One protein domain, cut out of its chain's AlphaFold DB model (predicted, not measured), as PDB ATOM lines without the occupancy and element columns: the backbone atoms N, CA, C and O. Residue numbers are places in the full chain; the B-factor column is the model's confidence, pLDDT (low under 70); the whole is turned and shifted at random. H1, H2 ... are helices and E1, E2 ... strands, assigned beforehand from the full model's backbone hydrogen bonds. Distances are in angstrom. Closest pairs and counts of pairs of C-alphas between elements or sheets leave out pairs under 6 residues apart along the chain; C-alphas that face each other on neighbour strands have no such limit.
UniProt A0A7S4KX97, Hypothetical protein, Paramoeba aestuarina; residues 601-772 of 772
ATOM      1  N   VAL A 601     134.847 159.474 129.907       85.38
ATOM      2  CA  VAL A 601     135.163 160.899 129.757       85.38
ATOM      3  C   VAL A 601     134.391 161.777 130.746       85.38
ATOM      4  O   VAL A 601     134.931 162.780 131.205       85.38
ATOM      5  N   PHE A 602     133.165 161.391 131.115       86.50
ATOM      6  CA  PHE A 602     132.341 162.163 132.045       86.50
ATOM      7  C   PHE A 602     132.791 161.943 133.487       86.50
ATOM      8  O   PHE A 602     132.909 162.912 134.232       86.50
ATOM      9  N   TYR A 603     133.157 160.711 133.856       84.62
ATOM     10  CA  TYR A 603     133.807 160.450 135.144       84.62
ATOM     11  C   TYR A 603     135.115 161.244 135.292       84.62
ATOM     12  O   TYR A 603     135.311 161.940 136.289       84.62
ATOM     13  N   ILE A 604     135.990 161.212 134.278       86.44
ATOM     14  CA  ILE A 604     137.234 162.004 134.258       86.44
ATOM     15  C   ILE A 604     136.938 163.498 134.417       86.44
ATOM     16  O   ILE A 604     137.627 164.199 135.160       86.44
ATOM     17  N   GLN A 605     135.903 163.986 133.738       88.88
ATOM     18  CA  GLN A 605     135.477 165.371 133.830       88.88
ATOM     19  C   GLN A 605     135.000 165.752 135.230       88.88
ATOM     20  O   GLN A 605     135.417 166.798 135.729       88.88
ATOM     21  N   GLY A 606     134.199 164.903 135.876       87.69
ATOM     22  CA  GLY A 606     133.780 165.074 137.266       87.69
ATOM     23  C   GLY A 606     134.965 165.084 138.233       87.69
ATOM     24  O   GLY A 606     135.052 165.972 139.079       87.69
ATOM     25  N   LEU A 607     135.921 164.164 138.062       85.44
ATOM     26  CA  LEU A 607     137.146 164.104 138.866       85.44
ATOM     27  C   LEU A 607     137.976 165.386 138.752       85.44
ATOM     28  O   LEU A 607     138.317 166.000 139.761       85.44
ATOM     29  N   ILE A 608     138.304 165.812 137.530       90.31
ATOM     30  CA  ILE A 608     139.126 167.009 137.309       90.31
ATOM     31  C   ILE A 608     138.387 168.255 137.805       90.31
ATOM     32  O   ILE A 608     138.999 169.106 138.450       90.31
ATOM     33  N   ALA A 609     137.078 168.359 137.551       90.56
ATOM     34  CA  ALA A 609     136.260 169.457 138.051       90.56
ATOM     35  C   ALA A 609     136.290 169.522 139.583       90.56
ATOM     36  O   ALA A 609     136.526 170.596 140.133       90.56
ATOM     37  N   ALA A 610     136.136 168.385 140.266       85.62
ATOM     38  CA  ALA A 610     136.165 168.309 141.723       85.62
ATOM     39  C   ALA A 610     137.496 168.809 142.302       85.62
ATOM     40  O   ALA A 610     137.507 169.457 143.344       85.62
ATOM     41  N   GLN A 611     138.612 168.576 141.605       85.19
ATOM     42  CA  GLN A 611     139.931 169.010 142.066       85.19
ATOM     43  C   GLN A 611     140.259 170.465 141.695       85.19
ATOM     44  O   GLN A 611     140.754 171.230 142.523       85.19
ATOM     45  N   VAL A 612     139.968 170.886 140.461       88.75
ATOM     46  CA  VAL A 612     140.337 172.219 139.943       88.75
ATOM     47  C   VAL A 612     139.372 173.318 140.413       88.75
ATOM     48  O   VAL A 612     139.786 174.472 140.574       88.75
ATOM     49  N   LEU A 613     138.095 172.978 140.635       87.88
ATOM     50  CA  LEU A 613     137.025 173.903 141.047       87.88
ATOM     51  C   LEU A 613     136.751 173.887 142.558       87.88
ATOM     52  O   LEU A 613     135.778 174.503 143.009       87.88
ATOM     53  N   ARG A 614     137.572 173.177 143.338       78.50
ATOM     54  CA  ARG A 614     137.461 173.118 144.797       78.50
ATOM     55  C   ARG A 614     137.649 174.505 145.414       78.50
ATOM     56  O   ARG A 614     138.557 175.244 145.026       78.50
ATOM     57  N   ARG A 615     136.823 174.861 146.403       72.31
ATOM     58  CA  ARG A 615     137.025 176.088 147.193       72.31
ATOM     59  C   ARG A 615     138.025 175.846 148.326       72.31
ATOM     60  O   ARG A 615     138.173 174.732 148.808       72.31
ATOM     61  N   ARG A 616     138.689 176.910 148.790       59.41
ATOM     62  CA  ARG A 616     139.788 176.850 149.780       59.41
ATOM     63  C   ARG A 616     139.434 176.107 151.081       59.41
ATOM     64  O   ARG A 616     140.302 175.460 151.649       59.41
ATOM     65  N   ASN A 617     138.173 176.171 151.512       63.19
ATOM     66  CA  ASN A 617     137.698 175.591 152.776       63.19
ATOM     67  C   ASN A 617     136.888 174.295 152.586       63.19
ATOM     68  O   ASN A 617     136.251 173.830 153.529       63.19
ATOM     69  N   GLU A 618     136.860 173.733 151.375       65.88
ATOM     70  CA  GLU A 618     136.171 172.470 151.098       65.88
ATOM     71  C   GLU A 618     137.132 171.282 151.315       65.88
ATOM     72  O   GLU A 618     138.302 171.365 150.920       65.88
ATOM     73  N   PRO A 619     136.674 170.169 151.925       63.72
ATOM     74  CA  PRO A 619     137.483 168.953 152.049       63.72
ATOM     75  C   PRO A 619     137.897 168.415 150.666       63.72
ATOM     76  O   PRO A 619     137.357 168.831 149.642       63.72
ATOM     77  N   GLU A 620     138.883 167.512 150.598       60.59
ATOM     78  CA  GLU A 620     139.236 166.842 149.331       60.59
ATOM     79  C   GLU A 620     137.985 166.177 148.718       60.59
ATOM     80  O   GLU A 620     137.336 165.335 149.333       60.59
ATOM     81  N   LEU A 621     137.624 166.598 147.502       59.38
ATOM     82  CA  LEU A 621     136.334 166.322 146.857       59.38
ATOM     83  C   LEU A 621     136.319 164.997 146.069       59.38
ATOM     84  O   LEU A 621     135.751 164.909 144.982       59.38
ATOM     85  N   VAL A 622     136.953 163.947 146.595       57.81
ATOM     86  CA  VAL A 622     137.020 162.645 145.899       57.81
ATOM     87  C   VAL A 622     135.642 161.982 145.840       57.81
ATOM     88  O   VAL A 622     135.233 161.508 144.784       57.81
ATOM     89  N   ASP A 623     134.880 162.061 146.933       52.88
ATOM     90  CA  ASP A 623     133.556 161.432 147.051       52.88
ATOM     91  C   ASP A 623     132.421 162.236 146.393       52.88
ATOM     92  O   ASP A 623     131.294 161.753 146.277       52.88
ATOM     93  N   SER A 624     132.687 163.470 145.952       55.38
ATOM     94  CA  SER A 624     131.711 164.301 145.234       55.38
ATOM     95  C   SER A 624     131.878 164.265 143.716       55.38
ATOM     96  O   SER A 624     131.098 164.915 143.016       55.38
ATOM     97  N   ALA A 625     132.898 163.566 143.203       61.06
ATOM     98  CA  ALA A 625     133.082 163.393 141.771       61.06
ATOM     99  C   ALA A 625     131.848 162.704 141.181       61.06
ATOM    100  O   ALA A 625     131.457 161.609 141.587       61.06
ATOM    101  N   TYR A 626     131.204 163.394 140.248       67.31
ATOM    102  CA  TYR A 626     129.960 162.966 139.639       67.31
ATOM    103  C   TYR A 626     130.087 163.114 138.117       67.31
ATOM    104  O   TYR A 626     130.586 164.148 137.665       67.31
ATOM    105  N   PRO A 627     129.685 162.102 137.329       75.19
ATOM    106  CA  PRO A 627     129.013 160.860 137.728       75.19
ATOM    107  C   PRO A 627     129.984 159.829 138.344       75.19
ATOM    108  O   PRO A 627     131.194 159.989 138.204       75.19
ATOM    109  N   PRO A 628     129.495 158.762 139.010       74.31
ATOM    110  CA  PRO A 628     130.352 157.662 139.460       74.31
ATOM    111  C   PRO A 628     131.005 156.913 138.278       74.31
ATOM    112  O   PRO A 628     130.474 156.956 137.162       74.31
ATOM    113  N   PRO A 629     132.118 156.184 138.505       73.81
ATOM    114  CA  PRO A 629     132.809 155.446 137.450       73.81
ATOM    115  C   PRO A 629     131.889 154.467 136.707       73.81
ATOM    116  O   PRO A 629     131.136 153.713 137.326       73.81
ATOM    117  N   GLY A 630     132.000 154.425 135.376       73.44
ATOM    118  CA  GLY A 630     131.244 153.492 134.539       73.44
ATOM    119  C   GLY A 630     129.834 153.972 134.198       73.44
ATOM    120  O   GLY A 630     129.061 153.207 133.609       73.44
ATOM    121  N   HIS A 631     129.502 155.222 134.530       72.12
ATOM    122  CA  HIS A 631     128.281 155.866 134.082       72.12
ATOM    123  C   HIS A 631     128.262 155.926 132.552       72.12
ATOM    124  O   HIS A 631     129.134 156.500 131.901       72.12
ATOM    125  N   LYS A 632     127.243 155.314 131.952       66.31
ATOM    126  CA  LYS A 632     127.025 155.391 130.511       66.31
ATOM    127  C   LYS A 632     125.989 156.475 130.250       66.31
ATOM    128  O   LYS A 632     124.953 156.442 130.907       66.31
ATOM    129  N   PRO A 633     126.217 157.369 129.274       62.75
ATOM    130  CA  PRO A 633     125.172 158.268 128.815       62.75
ATOM    131  C   PRO A 633     123.944 157.439 128.446       62.75
ATOM    132  O   PRO A 633     124.050 156.517 127.628       62.75
ATOM    133  N   ASP A 634     122.792 157.754 129.031       59.53
ATOM    134  CA  ASP A 634     121.532 157.125 128.648       59.53
ATOM    135  C   ASP A 634     121.227 157.373 127.159       59.53
ATOM    136  O   ASP A 634     121.817 158.245 126.503       59.53
ATOM    137  N   SER A 635     120.252 156.634 126.613       59.16
ATOM    138  CA  SER A 635     119.785 156.746 125.217       59.16
ATOM    139  C   SER A 635     119.424 158.173 124.775       59.16
ATOM    140  O   SER A 635     119.332 158.445 123.573       59.16
ATOM    141  N   ASP A 636     119.254 159.081 125.735       66.38
ATOM    142  CA  ASP A 636     118.883 160.478 125.559       66.38
ATOM    143  C   ASP A 636     120.039 161.407 125.133       66.38
ATOM    144  O   ASP A 636     119.803 162.554 124.763       66.38
ATOM    145  N   PHE A 637     121.292 160.930 125.043       74.69
ATOM    146  CA  PHE A 637     122.405 161.766 124.545       74.69
ATOM    147  C   PHE A 637     122.168 162.276 123.108       74.69
ATOM    148  O   PHE A 637     122.569 163.379 122.735       74.69
ATOM    149  N   LYS A 638     121.450 161.507 122.277       76.56
ATOM    150  CA  LYS A 638     121.004 161.977 120.951       76.56
ATOM    151  C   LYS A 638     119.981 163.112 121.055       76.56
ATOM    152  O   LYS A 638     119.997 164.008 120.213       76.56
ATOM    153  N   ALA A 639     119.100 163.077 122.055       78.38
ATOM    154  CA  ALA A 639     118.161 164.160 122.317       78.38
ATOM    155  C   ALA A 639     118.888 165.401 122.841       78.38
ATOM    156  O   ALA A 639     118.571 166.500 122.397       78.38
ATOM    157  N   PHE A 640     119.924 165.233 123.669       80.00
ATOM    158  CA  PHE A 640     120.823 166.319 124.064       80.00
ATOM    159  C   PHE A 640     121.500 166.977 122.849       80.00
ATOM    160  O   PHE A 640     121.432 168.194 122.692       80.00
ATOM    161  N   LEU A 641     122.066 166.191 121.923       79.00
ATOM    162  CA  LEU A 641     122.635 166.723 120.673       79.00
ATOM    163  C   LEU A 641     121.591 167.461 119.823       79.00
ATOM    164  O   LEU A 641     121.878 168.515 119.255       79.00
ATOM    165  N   LYS A 642     120.365 166.930 119.742       79.69
ATOM    166  CA  LYS A 642     119.250 167.589 119.049       79.69
ATOM    167  C   LYS A 642     118.884 168.912 119.724       79.69
ATOM    168  O   LYS A 642     118.691 169.911 119.040       79.69
ATOM    169  N   TRP A 643     118.828 168.925 121.051       82.19
ATOM    170  CA  TRP A 643     118.565 170.115 121.848       82.19
ATOM    171  C   TRP A 643     119.647 171.181 121.648       82.19
ATOM    172  O   TRP A 643     119.302 172.334 121.377       82.19
ATOM    173  N   LEU A 644     120.934 170.807 121.642       76.88
ATOM    174  CA  LEU A 644     122.047 171.697 121.280       76.88
ATOM    175  C   LEU A 644     121.931 172.224 119.839       76.88
ATOM    176  O   LEU A 644     122.296 173.363 119.581       76.88
ATOM    177  N   GLY A 645     121.351 171.467 118.908       68.19
ATOM    178  CA  GLY A 645     121.150 171.888 117.515       68.19
ATOM    179  C   GLY A 645     120.053 172.941 117.264       68.19
ATOM    180  O   GLY A 645     120.003 173.492 116.168       68.19
ATOM    181  N   ASN A 646     119.175 173.229 118.235       66.94
ATOM    182  CA  ASN A 646     118.070 174.194 118.077       66.94
ATOM    183  C   ASN A 646     118.536 175.673 118.017       66.94
ATOM    184  O   ASN A 646     119.627 175.998 118.473       66.94
ATOM    185  N   ASN A 647     117.694 176.589 117.515       59.47
ATOM    186  CA  ASN A 647     118.023 178.020 117.355       59.47
ATOM    187  C   ASN A 647     118.473 178.719 118.662       59.47
ATOM    188  O   ASN A 647     117.982 178.402 119.742       59.47
ATOM    189  N   ALA A 648     119.368 179.709 118.534       52.69
ATOM    190  CA  ALA A 648     119.921 180.522 119.629       52.69
ATOM    191  C   ALA A 648     118.826 181.239 120.437       52.69
ATOM    192  O   ALA A 648     118.025 181.937 119.816       52.69
ATOM    193  N   VAL A 649     118.803 181.101 121.766       63.78
ATOM    194  CA  VAL A 649     117.984 181.842 122.757       63.78
ATOM    195  C   VAL A 649     118.703 181.719 124.117       63.78
ATOM    196  O   VAL A 649     119.479 180.778 124.301       63.78
ATOM    197  N   GLU A 650     118.479 182.640 125.057       65.00
ATOM    198  CA  GLU A 650     118.660 182.355 126.490       65.00
ATOM    199  C   GLU A 650     117.933 181.052 126.857       65.00
ATOM    200  O   GLU A 650     116.812 180.796 126.410       65.00
ATOM    201  N   VAL A 651     118.606 180.193 127.611       77.69
ATOM    202  CA  VAL A 651     118.095 178.870 127.975       77.69
ATOM    203  C   VAL A 651     117.744 178.884 129.456       77.69
ATOM    204  O   VAL A 651     118.473 179.478 130.248       77.69
ATOM    205  N   SER A 652     116.648 178.222 129.836       84.50
ATOM    206  CA  SER A 652     116.261 178.099 131.246       84.50
ATOM    207  C   SER A 652     117.414 177.521 132.072       84.50
ATOM    208  O   SER A 652     118.058 176.536 131.683       84.50
ATOM    209  N   GLN A 653     117.671 178.151 133.220       85.56
ATOM    210  CA  GLN A 653     118.674 177.699 134.180       85.56
ATOM    211  C   GLN A 653     118.295 176.323 134.726       85.56
ATOM    212  O   GLN A 653     119.153 175.459 134.862       85.56
ATOM    213  N   GLU A 654     117.006 176.096 134.982       85.81
ATOM    214  CA  GLU A 654     116.445 174.833 135.455       85.81
ATOM    215  C   GLU A 654     116.652 173.718 134.427       85.81
ATOM    216  O   GLU A 654     117.144 172.650 134.780       85.81
ATOM    217  N   GLU A 655     116.366 173.987 133.148       87.31
ATOM    218  CA  GLU A 655     116.591 173.024 132.065       87.31
ATOM    219  C   GLU A 655     118.085 172.687 131.912       87.31
ATOM    220  O   GLU A 655     118.451 171.520 131.753       87.31
ATOM    221  N   CYS A 656     118.968 173.691 131.985       88.94
ATOM    222  CA  CYS A 656     120.413 173.459 131.964       88.94
ATOM    223  C   CYS A 656     120.876 172.659 133.187       88.94
ATOM    224  O   CYS A 656     121.651 171.715 133.036       88.94
ATOM    225  N   ASN A 657     120.391 172.998 134.383       89.50
ATOM    226  CA  ASN A 657     120.700 172.273 135.609       89.50
ATOM    227  C   ASN A 657     120.280 170.806 135.491       89.50
ATOM    228  O   ASN A 657     121.098 169.930 135.747       89.50
ATOM    229  N   GLU A 658     119.058 170.523 135.041       86.62
ATOM    230  CA  GLU A 658     118.581 169.152 134.856       86.62
ATOM    231  C   GLU A 658     119.471 168.386 133.868       86.62
ATOM    232  O   GLU A 658     119.990 167.320 134.203       86.62
ATOM    233  N   LYS A 659     119.722 168.941 132.675       87.44
ATOM    234  CA  LYS A 659     120.493 168.255 131.624       87.44
ATOM    235  C   LYS A 659     121.944 168.005 132.019       87.44
ATOM    236  O   LYS A 659     122.432 166.891 131.844       87.44
ATOM    237  N   PHE A 660     122.631 169.011 132.557       89.81
ATOM    238  CA  PHE A 660     124.064 168.919 132.844       89.81
ATOM    239  C   PHE A 660     124.403 168.213 134.172       89.81
ATOM    240  O   PHE A 660     125.576 167.922 134.414       89.81
ATOM    241  N   HIS A 661     123.402 167.885 135.000       87.62
ATOM    242  CA  HIS A 661     123.531 166.948 136.127       87.62
ATOM    243  C   HIS A 661     123.070 165.520 135.790       87.62
ATOM    244  O   HIS A 661     123.242 164.613 136.602       87.62
ATOM    245  N   THR A 662     122.461 165.278 134.629       81.94
ATOM    246  CA  THR A 662     121.925 163.950 134.286       81.94
ATOM    247  C   THR A 662     122.624 163.360 133.074       81.94
ATOM    248  O   THR A 662     123.292 162.337 133.196       81.94
ATOM    249  N   ASN A 663     122.502 163.994 131.907       79.50
ATOM    250  CA  ASN A 663     123.052 163.494 130.656       79.50
ATOM    251  C   ASN A 663     123.272 164.644 129.643       79.50
ATOM    252  O   ASN A 663     122.332 165.035 128.942       79.50
ATOM    253  N   PRO A 664     124.503 165.177 129.514       83.06
ATOM    254  CA  PRO A 664     125.746 164.684 130.108       83.06
ATOM    255  C   PRO A 664     125.973 165.201 131.547       83.06
ATOM    256  O   PRO A 664     125.836 166.401 131.774       83.06
ATOM    257  N   PRO A 665     126.388 164.352 132.504       86.25
ATOM    258  CA  PRO A 665     126.689 164.766 133.877       86.25
ATOM    259  C   PRO A 665     128.059 165.460 133.947       86.25
ATOM    260  O   PRO A 665     129.092 164.838 134.167       86.25
ATOM    261  N   VAL A 666     128.083 166.761 133.683       89.50
ATOM    262  CA  VAL A 666     129.318 167.560 133.618       89.50
ATOM    263  C   VAL A 666     129.477 168.473 134.833       89.50
ATOM    264  O   VAL A 666     130.600 168.867 135.165       89.50
ATOM    265  N   LEU A 667     128.368 168.838 135.478       91.25
ATOM    266  CA  LEU A 667     128.360 169.660 136.685       91.25
ATOM    267  C   LEU A 667     128.637 168.804 137.922       91.25
ATOM    268  O   LEU A 667     128.211 167.650 138.004       91.25
ATOM    269  N   LEU A 668     129.351 169.383 138.891       88.81
ATOM    270  CA  LEU A 668     129.467 168.777 140.219       88.81
ATOM    271  C   LEU A 668     128.096 168.749 140.898       88.81
ATOM    272  O   LEU A 668     127.245 169.581 140.614       88.81
ATOM    273  N   LYS A 669     127.894 167.823 141.839       85.44
ATOM    274  CA  LYS A 669     126.595 167.597 142.496       85.44
ATOM    275  C   LYS A 669     125.966 168.857 143.118       85.44
ATOM    276  O   LYS A 669     124.747 168.931 143.232       85.44
ATOM    277  N   ASP A 670     126.786 169.802 143.567       86.62
ATOM    278  CA  ASP A 670     126.368 171.057 144.193       86.62
ATOM    279  C   ASP A 670     126.571 172.290 143.289       86.62
ATOM    280  O   ASP A 670     126.345 173.426 143.710       86.62
ATOM    281  N   GLU A 671     127.021 172.092 142.048       90.94
ATOM    282  CA  GLU A 671     127.309 173.166 141.106       90.94
ATOM    283  C   GLU A 671     126.047 173.577 140.345       90.94
ATOM    284  O   GLU A 671     125.638 172.940 139.382       90.94
ATOM    285  N   ILE A 672     125.466 174.710 140.724       91.94
ATOM    286  CA  ILE A 672     124.295 175.263 140.031       91.94
ATOM    287  C   ILE A 672     124.675 176.151 138.839       91.94
ATOM    288  O   ILE A 672     125.631 176.932 138.918       91.94
ATOM    289  N   VAL A 673     123.901 176.062 137.755       93.44
ATOM    290  CA  VAL A 673     123.866 177.028 136.645       93.44
ATOM    291  C   VAL A 673     123.094 178.262 137.094       93.44
ATOM    292  O   VAL A 673     121.951 178.148 137.526       93.44
ATOM    293  N   GLU A 674     123.724 179.428 136.966       91.44
ATOM    294  CA  GLU A 674     123.163 180.732 137.337       91.44
ATOM    295  C   GLU A 674     122.747 181.545 136.109       91.44
ATOM    296  O   GLU A 674     121.834 182.353 136.196       91.44
ATOM    297  N   LEU A 675     123.401 181.346 134.961       88.56
ATOM    298  CA  LEU A 675     123.005 181.921 133.675       88.56
ATOM    299  C   LEU A 675     123.426 180.979 132.536       88.56
ATOM    300  O   LEU A 675     124.458 180.311 132.626       88.56
ATOM    301  N   ALA A 676     122.662 180.943 131.445       88.12
ATOM    302  CA  ALA A 676     122.950 180.085 130.299       88.12
ATOM    303  C   ALA A 676     122.591 180.757 128.969       88.12
ATOM    304  O   ALA A 676     121.449 181.152 128.736       88.12
ATOM    305  N   PHE A 677     123.564 180.828 128.061       82.31
ATOM    306  CA  PHE A 677     123.398 181.473 126.761       82.31
ATOM    307  C   PHE A 677     123.814 180.547 125.635       82.31
ATOM    308  O   PHE A 677     124.928 180.018 125.615       82.31
ATOM    309  N   LYS A 678     122.923 180.397 124.658       78.12
ATOM    310  CA  LYS A 678     123.130 179.531 123.507       78.12
ATOM    311  C   LYS A 678     123.293 180.335 122.222       78.12
ATOM    312  O   LYS A 678     122.432 181.146 121.881       78.12
ATOM    313  N   VAL A 679     124.356 180.049 121.472       72.38
ATOM    314  CA  VAL A 679     124.688 180.703 120.197       72.38
ATOM    315  C   VAL A 679     124.917 179.627 119.136       72.38
ATOM    316  O   VAL A 679     125.954 178.970 119.085       72.38
ATOM    317  N   GLY A 680     123.917 179.405 118.282       73.75
ATOM    318  CA  GLY A 680     123.950 178.312 117.308       73.75
ATOM    319  C   GLY A 680     123.999 176.948 118.002       73.75
ATOM    320  O   GLY A 680     123.079 176.612 118.743       73.75
ATOM    321  N   ARG A 681     125.064 176.170 117.750       75.50
ATOM    322  CA  ARG A 681     125.310 174.866 118.402       75.50
ATOM    323  C   ARG A 681     126.152 174.964 119.679       75.50
ATOM    324  O   ARG A 681     126.302 173.956 120.362       75.50
ATOM    325  N   ASP A 682     126.694 176.141 119.979       81.38
ATOM    326  CA  ASP A 682     127.533 176.368 121.149       81.38
ATOM    327  C   ASP A 682     126.675 176.858 122.321       81.38
ATOM    328  O   ASP A 682     125.694 177.589 122.146       81.38
ATOM    329  N   LEU A 683     127.060 176.464 123.528       87.44
ATOM    330  CA  LEU A 683     126.407 176.855 124.770       87.44
ATOM    331  C   LEU A 683     127.463 177.335 125.761       87.44
ATOM    332  O   LEU A 683     128.525 176.730 125.892       87.44
ATOM    333  N   ILE A 684     127.170 178.421 126.464       88.81
ATOM    334  CA  ILE A 684     127.989 178.921 127.563       88.81
ATOM    335  C   ILE A 684     127.119 178.928 128.814       88.81
ATOM    336  O   ILE A 684     126.036 179.513 128.820       88.81
ATOM    337  N   LEU A 685     127.597 178.248 129.852       91.69
ATOM    338  CA  LEU A 685     126.979 178.194 131.169       91.69
ATOM    339  C   LEU A 685     127.848 178.970 132.149       91.69
ATOM    340  O   LEU A 685     129.037 178.686 132.292       91.69
ATOM    341  N   TYR A 686     127.238 179.905 132.858       91.44
ATOM    342  CA  TYR A 686     127.838 180.573 133.997       91.44
ATOM    343  C   TYR A 686     127.309 179.901 135.260       91.44
ATOM    344  O   TYR A 686     126.103 179.895 135.514       91.44
ATOM    345  N   THR A 687     128.200 179.267 136.014       92.88
ATOM    346  CA  THR A 687     127.854 178.459 137.183       92.88
ATOM    347  C   THR A 687     128.391 179.095 138.460       92.88
ATOM    348  O   THR A 687     129.250 179.983 138.457       92.88
ATOM    349  N   SER A 688     127.937 178.571 139.592       90.94
ATOM    350  CA  SER A 688     128.454 178.921 140.919       90.94
ATOM    351  C   SER A 688     129.959 178.646 141.123       90.94
ATOM    352  O   SER A 688     130.529 179.106 142.121       90.94
ATOM    353  N   ARG A 689     130.620 177.914 140.208       89.81
ATOM    354  CA  ARG A 689     132.043 177.528 140.303       89.81
ATOM    355  C   ARG A 689     132.898 177.964 139.101       89.81
ATOM    356  O   ARG A 689     134.089 178.244 139.278       89.81
ATOM    357  N   ARG A 690     132.337 178.023 137.891       92.62
ATOM    358  CA  ARG A 690     133.073 178.280 136.639       92.62
ATOM    359  C   ARG A 690     132.188 178.887 135.556       92.62
ATOM    360  O   ARG A 690     130.967 178.798 135.593       92.62
ATOM    361  N   CYS A 691     132.836 179.366 134.506       92.75
ATOM    362  CA  CYS A 691     132.240 179.402 133.183       92.75
ATOM    363  C   CYS A 691     132.540 178.084 132.453       92.75
ATOM    364  O   CYS A 691     133.702 177.685 132.332       92.75
ATOM    365  N   LEU A 692     131.507 177.415 131.947       93.62
ATOM    366  CA  LEU A 692     131.606 176.196 131.152       93.62
ATOM    367  C   LEU A 692     131.154 176.479 129.718       93.62
ATOM    368  O   LEU A 692     129.974 176.713 129.460       93.62
ATOM    369  N   ARG A 693     132.095 176.429 128.774       91.94
ATOM    370  CA  ARG A 693     131.796 176.491 127.342       91.94
ATOM    371  C   ARG A 693     131.643 175.078 126.793       91.94
ATOM    372  O   ARG A 693     132.544 174.255 126.910       91.94
ATOM    373  N   VAL A 694     130.516 174.830 126.147       91.56
ATOM    374  CA  VAL A 694     130.184 173.590 125.451       91.56
ATOM    375  C   VAL A 694     130.196 173.890 123.959       91.56
ATOM    376  O   VAL A 694     129.320 174.588 123.449       91.56
ATOM    377  N   ASN A 695     131.219 173.403 123.264       88.12
ATOM    378  CA  ASN A 695     131.428 173.652 121.840       88.12
ATOM    379  C   ASN A 695     131.252 172.356 121.044       88.12
ATOM    380  O   ASN A 695     131.939 171.363 121.297       88.12
ATOM    381  N   VAL A 696     130.345 172.371 120.066       84.06
ATOM    382  CA  VAL A 696     130.107 171.227 119.178       84.06
ATOM    383  C   VAL A 696     131.059 171.296 117.981       84.06
ATOM    384  O   VAL A 696     130.830 172.026 117.009       84.06
ATOM    385  N   ARG A 697     132.114 170.476 118.020       78.69
ATOM    386  CA  ARG A 697     133.189 170.431 117.023       78.69
ATOM    387  C   ARG A 697     132.902 169.473 115.859       78.69
ATOM    388  O   ARG A 697     132.193 168.467 115.966       78.69
ATOM    389  N   GLY A 698     133.523 169.788 114.721       65.69
ATOM    390  CA  GLY A 698     133.507 168.985 113.496       65.69
ATOM    391  C   GLY A 698     132.255 169.159 112.625       65.69
ATOM    392  O   GLY A 698     131.175 169.538 113.088       65.69
ATOM    393  N   PHE A 699     132.398 168.830 111.335       55.84
ATOM    394  CA  PHE A 699     131.320 168.924 110.339       55.84
ATOM    395  C   PHE A 699     130.109 168.046 110.699       55.84
ATOM    396  O   PHE A 699     128.965 168.438 110.499       55.84
ATOM    397  N   THR A 700     130.354 166.882 111.316       64.19
ATOM    398  CA  THR A 700     129.302 165.955 111.771       64.19
ATOM    399  C   THR A 700     128.676 166.333 113.118       64.19
ATOM    400  O   THR A 700     127.652 165.757 113.476       64.19
ATOM    401  N   GLY A 701     129.285 167.256 113.878       66.38
ATOM    402  CA  GLY A 701     128.820 167.680 115.206       66.38
ATOM    403  C   GLY A 701     128.803 166.583 116.278       66.38
ATOM    404  O   GLY A 701     128.009 166.659 117.208       66.38
ATOM    405  N   LYS A 702     129.622 165.530 116.129       75.69
ATOM    406  CA  LYS A 702     129.663 164.384 117.062       75.69
ATOM    407  C   LYS A 702     130.758 164.469 118.130       75.69
ATOM    408  O   LYS A 702     130.837 163.570 118.958       75.69
ATOM    409  N   SER A 703     131.609 165.490 118.082       83.12
ATOM    410  CA  SER A 703     132.595 165.769 119.125       83.12
ATOM    411  C   SER A 703     132.154 167.013 119.883       83.12
ATOM    412  O   SER A 703     131.772 168.004 119.261       83.12
ATOM    413  N   ILE A 704     132.175 166.951 121.207       88.19
ATOM    414  CA  ILE A 704     131.869 168.077 122.078       88.19
ATOM    415  C   ILE A 704     133.111 168.366 122.909       88.19
ATOM    416  O   ILE A 704     133.651 167.459 123.540       88.19
ATOM    417  N   ALA A 705     133.550 169.619 122.893       91.12
ATOM    418  CA  ALA A 705     134.575 170.133 123.784       91.12
ATOM    419  C   ALA A 705     133.906 170.870 124.947       91.12
ATOM    420  O   ALA A 705     133.084 171.765 124.732       91.12
ATOM    421  N   TYR A 706     134.264 170.481 126.166       93.75
ATOM    422  CA  TYR A 706     133.811 171.102 127.401       93.75
ATOM    423  C   TYR A 706     134.965 171.883 128.029       93.75
ATOM    424  O   TYR A 706     135.790 171.321 128.751       93.75
ATOM    425  N   THR A 707     135.032 173.182 127.752       93.81
ATOM    426  CA  THR A 707     136.066 174.077 128.279       93.81
ATOM    427  C   THR A 707     135.600 174.663 129.610       93.81
ATOM    428  O   THR A 707     134.608 175.390 129.666       93.81
ATOM    429  N   SER A 708     136.305 174.346 130.691       94.50
ATOM    430  CA  SER A 708     135.999 174.776 132.056       94.50
ATOM    431  C   SER A 708     136.975 175.846 132.529       94.50
ATOM    432  O   SER A 708     138.180 175.605 132.618       94.50
ATOM    433  N   VAL A 709     136.435 177.009 132.890       92.75
ATOM    434  CA  VAL A 709     137.192 178.187 133.324       92.75
ATOM    435  C   VAL A 709     136.734 178.574 134.729       92.75
ATOM    436  O   VAL A 709     135.649 179.139 134.875       92.75
ATOM    437  N   PRO A 710     137.501 178.246 135.783       91.69
ATOM    438  CA  PRO A 710     137.141 178.565 137.161       91.69
ATOM    439  C   PRO A 710     136.886 180.064 137.360       91.69
ATOM    440  O   PRO A 710     137.639 180.889 136.847       91.69
ATOM    441  N   ASN A 711     135.903 180.441 138.182       88.94
ATOM    442  CA  ASN A 711     135.589 181.864 138.389       88.94
ATOM    443  C   ASN A 711     136.800 182.667 138.911       88.94
ATOM    444  O   ASN A 711     137.025 183.797 138.495       88.94
ATOM    445  N   ARG A 712     137.650 182.031 139.731       86.00
ATOM    446  CA  ARG A 712     138.868 182.621 140.317       86.00
ATOM    447  C   ARG A 712     139.953 183.047 139.317       86.00
ATOM    448  O   ARG A 712     140.933 183.641 139.750       86.00
ATOM    449  N   VAL A 713     139.869 182.661 138.038       87.25
ATOM    450  CA  VAL A 713     140.907 183.007 137.045       87.25
ATOM    451  C   VAL A 713     140.539 184.191 136.161       87.25
ATOM    452  O   VAL A 713     141.409 184.682 135.441       87.25
ATOM    453  N   PHE A 714     139.282 184.639 136.195       88.94
ATOM    454  CA  PHE A 714     138.878 185.853 135.499       88.94
ATOM    455  C   PHE A 714     139.439 187.075 136.214       88.94
ATOM    456  O   PHE A 714     139.445 187.150 137.439       88.94
ATOM    457  N   THR A 715     139.911 188.035 135.432       89.38
ATOM    458  CA  THR A 715     140.563 189.238 135.954       89.38
ATOM    459  C   THR A 715     139.844 190.506 135.546       89.38
ATOM    460  O   THR A 715     139.778 191.447 136.317       89.38
ATOM    461  N   ALA A 716     139.254 190.532 134.360       90.88
ATOM    462  CA  ALA A 716     138.454 191.645 133.884       90.88
ATOM    463  C   ALA A 716     137.432 191.127 132.881       90.88
ATOM    464  O   ALA A 716     137.561 190.020 132.347       90.88
ATOM    465  N   TYR A 717     136.445 191.951 132.565       90.88
ATOM    466  CA  TYR A 717     135.493 191.633 131.511       90.88
ATOM    467  C   TYR A 717     134.933 192.896 130.873       90.88
ATOM    468  O   TYR A 717     135.038 194.004 131.400       90.88
ATOM    469  N   GLU A 718     134.372 192.710 129.690       90.44
ATOM    470  CA  GLU A 718     133.806 193.759 128.870       90.44
ATOM    471  C   GLU A 718     132.463 193.307 128.331       90.44
ATOM    472  O   GLU A 718     132.301 192.164 127.900       90.44
ATOM    473  N   VAL A 719     131.503 194.220 128.373       89.81
ATOM    474  CA  VAL A 719     130.164 194.028 127.851       89.81
ATOM    475  C   VAL A 719     129.836 195.190 126.932       89.81
ATOM    476  O   VAL A 719     129.850 196.352 127.333       89.81
ATOM    477  N   GLN A 720     129.509 194.870 125.691       88.75
ATOM    478  CA  GLN A 720     129.262 195.845 124.647       88.75
ATOM    479  C   GLN A 720     127.832 195.720 124.135       88.75
ATOM    480  O   GLN A 720     127.426 194.664 123.652       88.75
ATOM    481  N   SER A 721     127.070 196.813 124.207       86.19
ATOM    482  CA  SER A 721     125.698 196.855 123.698       86.19
ATOM    483  C   SER A 721     125.644 196.825 122.172       86.19
ATOM    484  O   SER A 721     126.549 197.310 121.496       86.19
ATOM    485  N   ALA A 722     124.551 196.305 121.609       81.56
ATOM    486  CA  ALA A 722     124.366 196.313 120.163       81.56
ATOM    487  C   ALA A 722     124.195 197.735 119.597       81.56
ATOM    488  O   ALA A 722     123.664 198.642 120.250       81.56
ATOM    489  N   GLY A 723     124.617 197.909 118.344       73.50
ATOM    490  CA  GLY A 723     124.516 199.164 117.604       73.50
ATOM    491  C   GLY A 723     123.143 199.399 116.960       73.50
ATOM    492  O   GLY A 723     122.133 198.805 117.319       73.50
ATOM    493  N   SER A 724     123.094 200.329 115.997       67.75
ATOM    494  CA  SER A 724     121.873 200.583 115.199       67.75
ATOM    495  C   SER A 724     121.733 199.674 113.977       67.75
ATOM    496  O   SER A 724     120.642 199.566 113.434       67.75
ATOM    497  N   ILE A 725     122.845 199.096 113.517       66.75
ATOM    498  CA  ILE A 725     122.929 198.266 112.305       66.75
ATOM    499  C   ILE A 725     123.203 196.817 112.707       66.75
ATOM    500  O   ILE A 725     122.531 195.904 112.242       66.75
ATOM    501  N   ASP A 726     124.163 196.635 113.610       64.19
ATOM    502  CA  ASP A 726     124.459 195.360 114.241       64.19
ATOM    503  C   ASP A 726     123.520 195.132 115.435       64.19
ATOM    504  O   ASP A 726     123.392 196.011 116.293       64.19
ATOM    505  N   ASN A 727     122.843 193.982 115.456       72.44
ATOM    506  CA  ASN A 727     121.908 193.591 116.512       72.44
ATOM    507  C   ASN A 727     122.567 192.738 117.596       72.44
ATOM    508  O   ASN A 727     121.877 192.358 118.548       72.44
ATOM    509  N   ASP A 728     123.855 192.444 117.464       75.25
ATOM    510  CA  ASP A 728     124.562 191.602 118.405       75.25
ATOM    511  C   ASP A 728     125.303 192.465 119.430       75.25
ATOM    512  O   ASP A 728     125.912 193.498 119.141       75.25
ATOM    513  N   CYS A 729     125.143 192.073 120.684       81.62
ATOM    514  CA  CYS A 729     125.948 192.515 121.799       81.62
ATOM    515  C   CYS A 729     127.141 191.563 121.927       81.62
ATOM    516  O   CYS A 729     127.044 190.401 121.550       81.62
ATOM    517  N   GLU A 730     128.240 192.018 122.510       85.19
ATOM    518  CA  GLU A 730     129.448 191.201 122.655       85.19
ATOM    519  C   GLU A 730     129.885 191.198 124.117       85.19
ATOM    520  O   GLU A 730     129.869 192.241 124.775       85.19
ATOM    521  N   THR A 731     130.289 190.039 124.628       87.12
ATOM    522  CA  THR A 731     130.929 189.925 125.941       87.12
ATOM    523  C   THR A 731     132.314 189.325 125.793       87.12
ATOM    524  O   THR A 731     132.454 188.279 125.160       87.12
ATOM    525  N   LYS A 732     133.321 189.945 126.410       88.75
ATOM    526  CA  LYS A 732     134.703 189.454 126.458       88.75
ATOM    527  C   LYS A 732     135.132 189.270 127.896       88.75
ATOM    528  O   LYS A 732     134.857 190.117 128.739       88.75
ATOM    529  N   MET A 733     135.847 188.189 128.169       87.50
ATOM    530  CA  MET A 733     136.367 187.910 129.501       87.50
ATOM    531  C   MET A 733     137.848 187.606 129.435       87.50
ATOM    532  O   MET A 733     138.300 186.714 128.701       87.50
ATOM    533  N   TRP A 734     138.584 188.360 130.238       87.94
ATOM    534  CA  TRP A 734     140.010 188.195 130.401       87.94
ATOM    535  C   TRP A 734     140.303 187.270 131.559       87.94
ATOM    536  O   TRP A 734     139.640 187.300 132.597       87.94
ATOM    537  N   VAL A 735     141.316 186.443 131.356       86.25
ATOM    538  CA  VAL A 735     141.782 185.495 132.358       86.25
ATOM    539  C   VAL A 735     143.284 185.580 132.493       86.25
ATOM    540  O   VAL A 735     144.019 185.854 131.538       86.25
ATOM    541  N   ASP A 736     143.759 185.260 133.682       79.88
ATOM    542  CA  ASP A 736     145.178 185.177 133.957       79.88
ATOM    543  C   ASP A 736     145.804 183.864 133.431       79.88
ATOM    544  O   ASP A 736     146.099 182.935 134.185       79.88
ATOM    545  N   LEU A 737     146.001 183.789 132.106       74.44
ATOM    546  CA  LEU A 737     146.624 182.646 131.416       74.44
ATOM    547  C   LEU A 737     147.896 182.976 130.626       74.44
ATOM    548  O   LEU A 737     147.791 183.673 129.625       74.44
ATOM    549  N   PRO A 738     149.080 182.470 130.989       63.62
ATOM    550  CA  PRO A 738     150.345 182.819 130.346       63.62
ATOM    551  C   PRO A 738     150.346 182.780 128.801       63.62
ATOM    552  O   PRO A 738     149.919 181.794 128.204       63.62
ATOM    553  N   ARG A 739     150.864 183.829 128.135       62.25
ATOM    554  CA  ARG A 739     151.071 183.863 126.670       62.25
ATOM    555  C   ARG A 739     152.541 184.075 126.336       62.25
ATOM    556  O   ARG A 739     153.219 184.879 126.968       62.25
ATOM    557  N   TYR A 740     152.980 183.396 125.286       54.72
ATOM    558  CA  TYR A 740     154.272 183.599 124.655       54.72
ATOM    559  C   TYR A 740     154.119 184.544 123.454       54.72
ATOM    560  O   TYR A 740     153.255 184.317 122.604       54.72
ATOM    561  N   GLY A 741     154.950 185.585 123.363       49.69
ATOM    562  CA  GLY A 741     155.171 186.272 122.083       49.69
ATOM    563  C   GLY A 741     154.110 187.233 121.579       49.69
ATOM    564  O   GLY A 741     154.159 187.556 120.400       49.69
ATOM    565  N   HIS A 742     153.163 187.696 122.398       47.38
ATOM    566  CA  HIS A 742     152.138 188.601 121.880       47.38
ATOM    567  C   HIS A 742     151.736 189.702 122.865       47.38
ATOM    568  O   HIS A 742     151.452 189.386 124.022       47.38
ATOM    569  N   PRO A 743     151.646 190.962 122.399       50.06
ATOM    570  CA  PRO A 743     151.277 192.096 123.238       50.06
ATOM    571  C   PRO A 743     149.775 192.150 123.542       50.06
ATOM    572  O   PRO A 743     149.390 192.693 124.556       50.06
ATOM    573  N   ALA A 744     148.894 191.590 122.706       55.69
ATOM    574  CA  ALA A 744     147.451 191.693 122.971       55.69
ATOM    575  C   ALA A 744     146.976 190.963 124.258       55.69
ATOM    576  O   ALA A 744     147.487 189.876 124.559       55.69
ATOM    577  N   PRO A 745     145.930 191.493 124.927       57.84
ATOM    578  CA  PRO A 745     145.318 190.909 126.123       57.84
ATOM    579  C   PRO A 745     144.850 189.456 125.951       57.84
ATOM    580  O   PRO A 745     144.452 189.047 124.856       57.84
ATOM    581  N   ARG A 746     144.809 188.674 127.040       67.44
ATOM    582  CA  ARG A 746     144.314 187.284 127.030       67.44
ATOM    583  C   ARG A 746     142.794 187.254 127.134       67.44
ATOM    584  O   ARG A 746     142.250 187.285 128.231       67.44
ATOM    585  N   ILE A 747     142.115 187.144 126.001       64.00
ATOM    586  CA  ILE A 747     140.685 186.820 125.967       64.00
ATOM    587  C   ILE A 747     140.569 185.299 125.902       64.00
ATOM    588  O   ILE A 747     141.058 184.687 124.954       64.00
ATOM    589  N   HIS A 748     139.945 184.688 126.906       70.94
ATOM    590  CA  HIS A 748     139.692 183.241 126.896       70.94
ATOM    591  C   HIS A 748     138.248 182.912 126.525       70.94
ATOM    592  O   HIS A 748     137.977 181.849 125.966       70.94
ATOM    593  N   LEU A 749     137.327 183.847 126.758       80.00
ATOM    594  CA  LEU A 749     135.946 183.721 126.327       80.00
ATOM    595  C   LEU A 749     135.500 185.003 125.629       80.00
ATOM    596  O   LEU A 749     135.643 186.096 126.176       80.00
ATOM    597  N   SER A 750     134.959 184.841 124.424       84.00
ATOM    598  CA  SER A 750     134.175 185.863 123.743       84.00
ATOM    599  C   SER A 750     132.861 185.242 123.299       84.00
ATOM    600  O   SER A 750     132.847 184.083 122.866       84.00
ATOM    601  N   GLN A 751     131.775 185.992 123.424       79.94
ATOM    602  CA  GLN A 751     130.448 185.553 123.016       79.94
ATOM    603  C   GLN A 751     129.673 186.710 122.398       79.94
ATOM    604  O   GLN A 751     129.526 187.761 123.024       79.94
ATOM    605  N   ASP A 752     129.125 186.465 121.210       79.69
ATOM    606  CA  ASP A 752     128.140 187.338 120.581       79.69
ATOM    607  C   ASP A 752     126.736 186.904 121.008       79.69
ATOM    608  O   ASP A 752     126.360 185.733 120.908       79.69
ATOM    609  N   ILE A 753     125.952 187.850 121.510       76.88
ATOM    610  CA  ILE A 753     124.614 187.633 122.053       76.88
ATOM    611  C   ILE A 753     123.661 188.567 121.333       76.88
ATOM    612  O   ILE A 753     123.770 189.785 121.428       76.88
ATOM    613  N   SER A 754     122.669 188.008 120.647       71.25
ATOM    614  CA  SER A 754     121.660 188.836 119.989       71.25
ATOM    615  C   SER A 754     120.884 189.667 121.012       71.25
ATOM    616  O   SER A 754     120.297 189.117 121.946       71.25
ATOM    617  N   LYS A 755     120.771 190.979 120.780       68.31
ATOM    618  CA  LYS A 755     120.037 191.929 121.636       68.31
ATOM    619  C   LYS A 755     118.584 191.530 121.913       68.31
ATOM    620  O   LYS A 755     118.008 191.943 122.910       68.31
ATOM    621  N   LYS A 756     117.964 190.744 121.027       66.44
ATOM    622  CA  LYS A 756     116.580 190.265 121.194       66.44
ATOM    623  C   LYS A 756     116.452 189.084 122.162       66.44
ATOM    624  O   LYS A 756     115.332 188.680 122.450       66.44
ATOM    625  N   LYS A 757     117.568 188.468 122.557       65.81
ATOM    626  CA  LYS A 757     117.604 187.113 123.126       65.81
ATOM    627  C   LYS A 757     118.380 187.000 124.437       65.81
ATOM    628  O   LYS A 757     118.474 185.889 124.938       65.81
ATOM    629  N   GLY A 758     118.929 188.095 124.958       67.62
ATOM    630  CA  GLY A 758     119.600 188.119 126.254       67.62
ATOM    631  C   GLY A 758     119.926 189.544 126.698       67.62
ATOM    632  O   GLY A 758     120.194 190.416 125.868       67.62
ATOM    633  N   ASP A 759     119.896 189.773 128.010       78.25
ATOM    634  CA  ASP A 759     120.315 191.029 128.633       78.25
ATOM    635  C   ASP A 759     121.779 190.926 129.072       78.25
ATOM    636  O   ASP A 759     122.119 190.315 130.084       78.25
ATOM    637  N   ILE A 760     122.671 191.543 128.299       80.81
ATOM    638  CA  ILE A 760     124.110 191.523 128.570       80.81
ATOM    639  C   ILE A 760     124.489 192.152 129.913       80.81
ATOM    640  O   ILE A 760     125.537 191.826 130.471       80.81
ATOM    641  N   TYR A 761     123.645 193.030 130.459       86.31
ATOM    642  CA  TYR A 761     123.918 193.622 131.758       86.31
ATOM    643  C   TYR A 761     123.710 192.612 132.892       86.31
ATOM    644  O   TYR A 761     124.369 192.730 133.919       86.31
ATOM    645  N   GLN A 762     122.905 191.560 132.699       83.94
ATOM    646  CA  GLN A 762     122.829 190.447 133.656       83.94
ATOM    647  C   GLN A 762     124.132 189.646 133.703       83.94
ATOM    648  O   GLN A 762     124.564 189.241 134.780       83.94
ATOM    649  N   ILE A 763     124.808 189.480 132.560       82.94
ATOM    650  CA  ILE A 763     126.146 188.871 132.507       82.94
ATOM    651  C   ILE A 763     127.134 189.750 133.271       82.94
ATOM    652  O   ILE A 763     127.876 189.255 134.118       82.94
ATOM    653  N   GLN A 764     127.102 191.066 133.037       86.19
ATOM    654  CA  GLN A 764     127.906 192.009 133.812       86.19
ATOM    655  C   GLN A 764     127.618 191.909 135.313       86.19
ATOM    656  O   GLN A 764     128.565 191.904 136.097       86.19
ATOM    657  N   HIS A 765     126.354 191.819 135.723       88.06
ATOM    658  CA  HIS A 765     125.977 191.678 137.126       88.06
ATOM    659  C   HIS A 765     126.537 190.386 137.726       88.06
ATOM    660  O   HIS A 765     127.244 190.449 138.730       88.06
ATOM    661  N   HIS A 766     126.325 189.242 137.064       86.44
ATOM    662  CA  HIS A 766     126.882 187.955 137.484       86.44
ATOM    663  C   HIS A 766     128.397 188.056 137.690       86.44
ATOM    664  O   HIS A 766     128.888 187.789 138.786       86.44
ATOM    665  N   TYR A 767     129.147 188.543 136.700       83.38
ATOM    666  CA  TYR A 767     130.599 188.658 136.834       83.38
ATOM    667  C   TYR A 767     131.045 189.641 137.904       83.38
ATOM    668  O   TYR A 767     132.007 189.353 138.609       83.38
ATOM    669  N   THR A 768     130.334 190.755 138.084       86.31
ATOM    670  CA  THR A 768     130.619 191.668 139.198       86.31
ATOM    671  C   THR A 768     130.509 190.904 140.516       86.31
ATOM    672  O   THR A 768     131.464 190.859 141.276       86.31
ATOM    673  N   THR A 769     129.396 190.199 140.751       85.56
ATOM    674  CA  THR A 769     129.186 189.458 142.009       85.56
ATOM    675  C   THR A 769     130.195 188.334 142.253       85.56
ATOM    676  O   THR A 769     130.415 187.958 143.400       85.56
ATOM    677  N   LYS A 770     130.805 187.776 141.197       82.19
ATOM    678  CA  LYS A 770     131.826 186.721 141.321       82.19
ATOM    679  C   LYS A 770     133.250 187.253 141.462       82.19
ATOM    680  O   LYS A 770     134.088 186.528 141.992       82.19
ATOM    681  N   LEU A 771     133.536 188.451 140.950       77.25
ATOM    682  CA  LEU A 771     134.895 188.995 140.842       77.25
ATOM    683  C   LEU A 771     135.179 190.171 141.781       77.25
ATOM    684  O   LEU A 771     136.342 190.542 141.914       77.25
ATOM    685  N   THR A 772     134.150 190.761 142.397       63.06
ATOM    686  CA  THR A 772     134.264 191.901 143.318       63.06
ATOM    687  C   THR A 772     133.439 191.705 144.577       63.06
ATOM    688  O   THR A 772     133.970 191.981 145.670       63.06
TER     689      THR A 772
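What this domain is: This is residues 601 to 772 of the 772 residues of the protein "Hypothetical protein" of Paramoeba aestuarina (UniProt A0A7S4KX97). Two antiparallel sheets, E1 to E4 and E5 to E7, stand partly face to face with their strands crossed, and H4 fills the space between E1 and the strands E5 and E6. H3 crosses the other face of the larger sheet at E1 and E2, H1 sits by E4, H2 grazes one end, and residues 739 to 744 stick out. The printed part has 172 residues, with four named helices and seven named strands in the order H1 H2 H3 E1 E2 E3 E4 E5 E6 E7 H4; the class is mixed. The whole is compact, with a radius of gyration of the C-alphas of 16.6 A and spans of 51 by 37 by 33 A.

How they stand to each other: The larger sheet, twisted, runs E1 (residues 673 to 679), E2 (682 to 687), E3 (690 to 697), E4 (703 to 710), a meander, each strand the antiparallel neighbour of the one before. N 677 and O 684 are 2.9 A apart, N 685 and O 692 2.9 A, N 693 and O 707 2.9 A, each within hydrogen-bond range. The second meander is E5 (714 to 720), E6 (728 to 735), E7 (747 to 754), with N 718 and O 732 at 2.8 A and N 731 and O 751 at 2.9 A, within hydrogen-bond range. The two sheets form a sandwich, two sheets face to face, their strands at 63 degrees; the closest C-alphas of E1 and E7, Val 679 and Ile 753, are 7.2 A apart. H4 (760 to 771) runs along the strands over E5 and E6, at a height over the sheet of 9.2 A; its closest C-alphas with E5 are Ile 760 and Val 719, 6.6 A. H3 (653 to 662), on the larger sheet's opposite face from H4, runs across the strands, at 89 degrees to E1 on the local plane; Gln 653 and Val 673 have the closest C-alphas, 5.8 A. H1 (601 to 612) is on the larger sheet, its Val 612 C-alpha 7.6 A from that of Pro 710, the closest to E4. H2 (637 to 644) only grazes that sheet, with residues 641 to 644. In H1, H2, H3 and H4 every O i to N i+4 pair is within hydrogen-bond range.

Where its parts are: H1 begins at C-alpha 601 (135.163, 160.899, 129.757) and is 16.1 A long; H4, 16.5 A, ends at C-alpha 771 (134.895, 188.995, 140.842). E6 is 23.0 A, E4 22.6 A, E3 21.1 A and E7 20.0 A long. E1 begins at C-alpha 673 (123.866, 177.028, 136.645).

The domain as a whole: The C-alphas of Asp 623 and Ser 724, the two farthest apart, are 51.8 A apart. The printed part has no cut. The links H1 to H2 and E6 to E7 are long. The mean pLDDT of the printed part is 78.7, and 44 residues are under 70, among them 616 to 626 and 738 to 747.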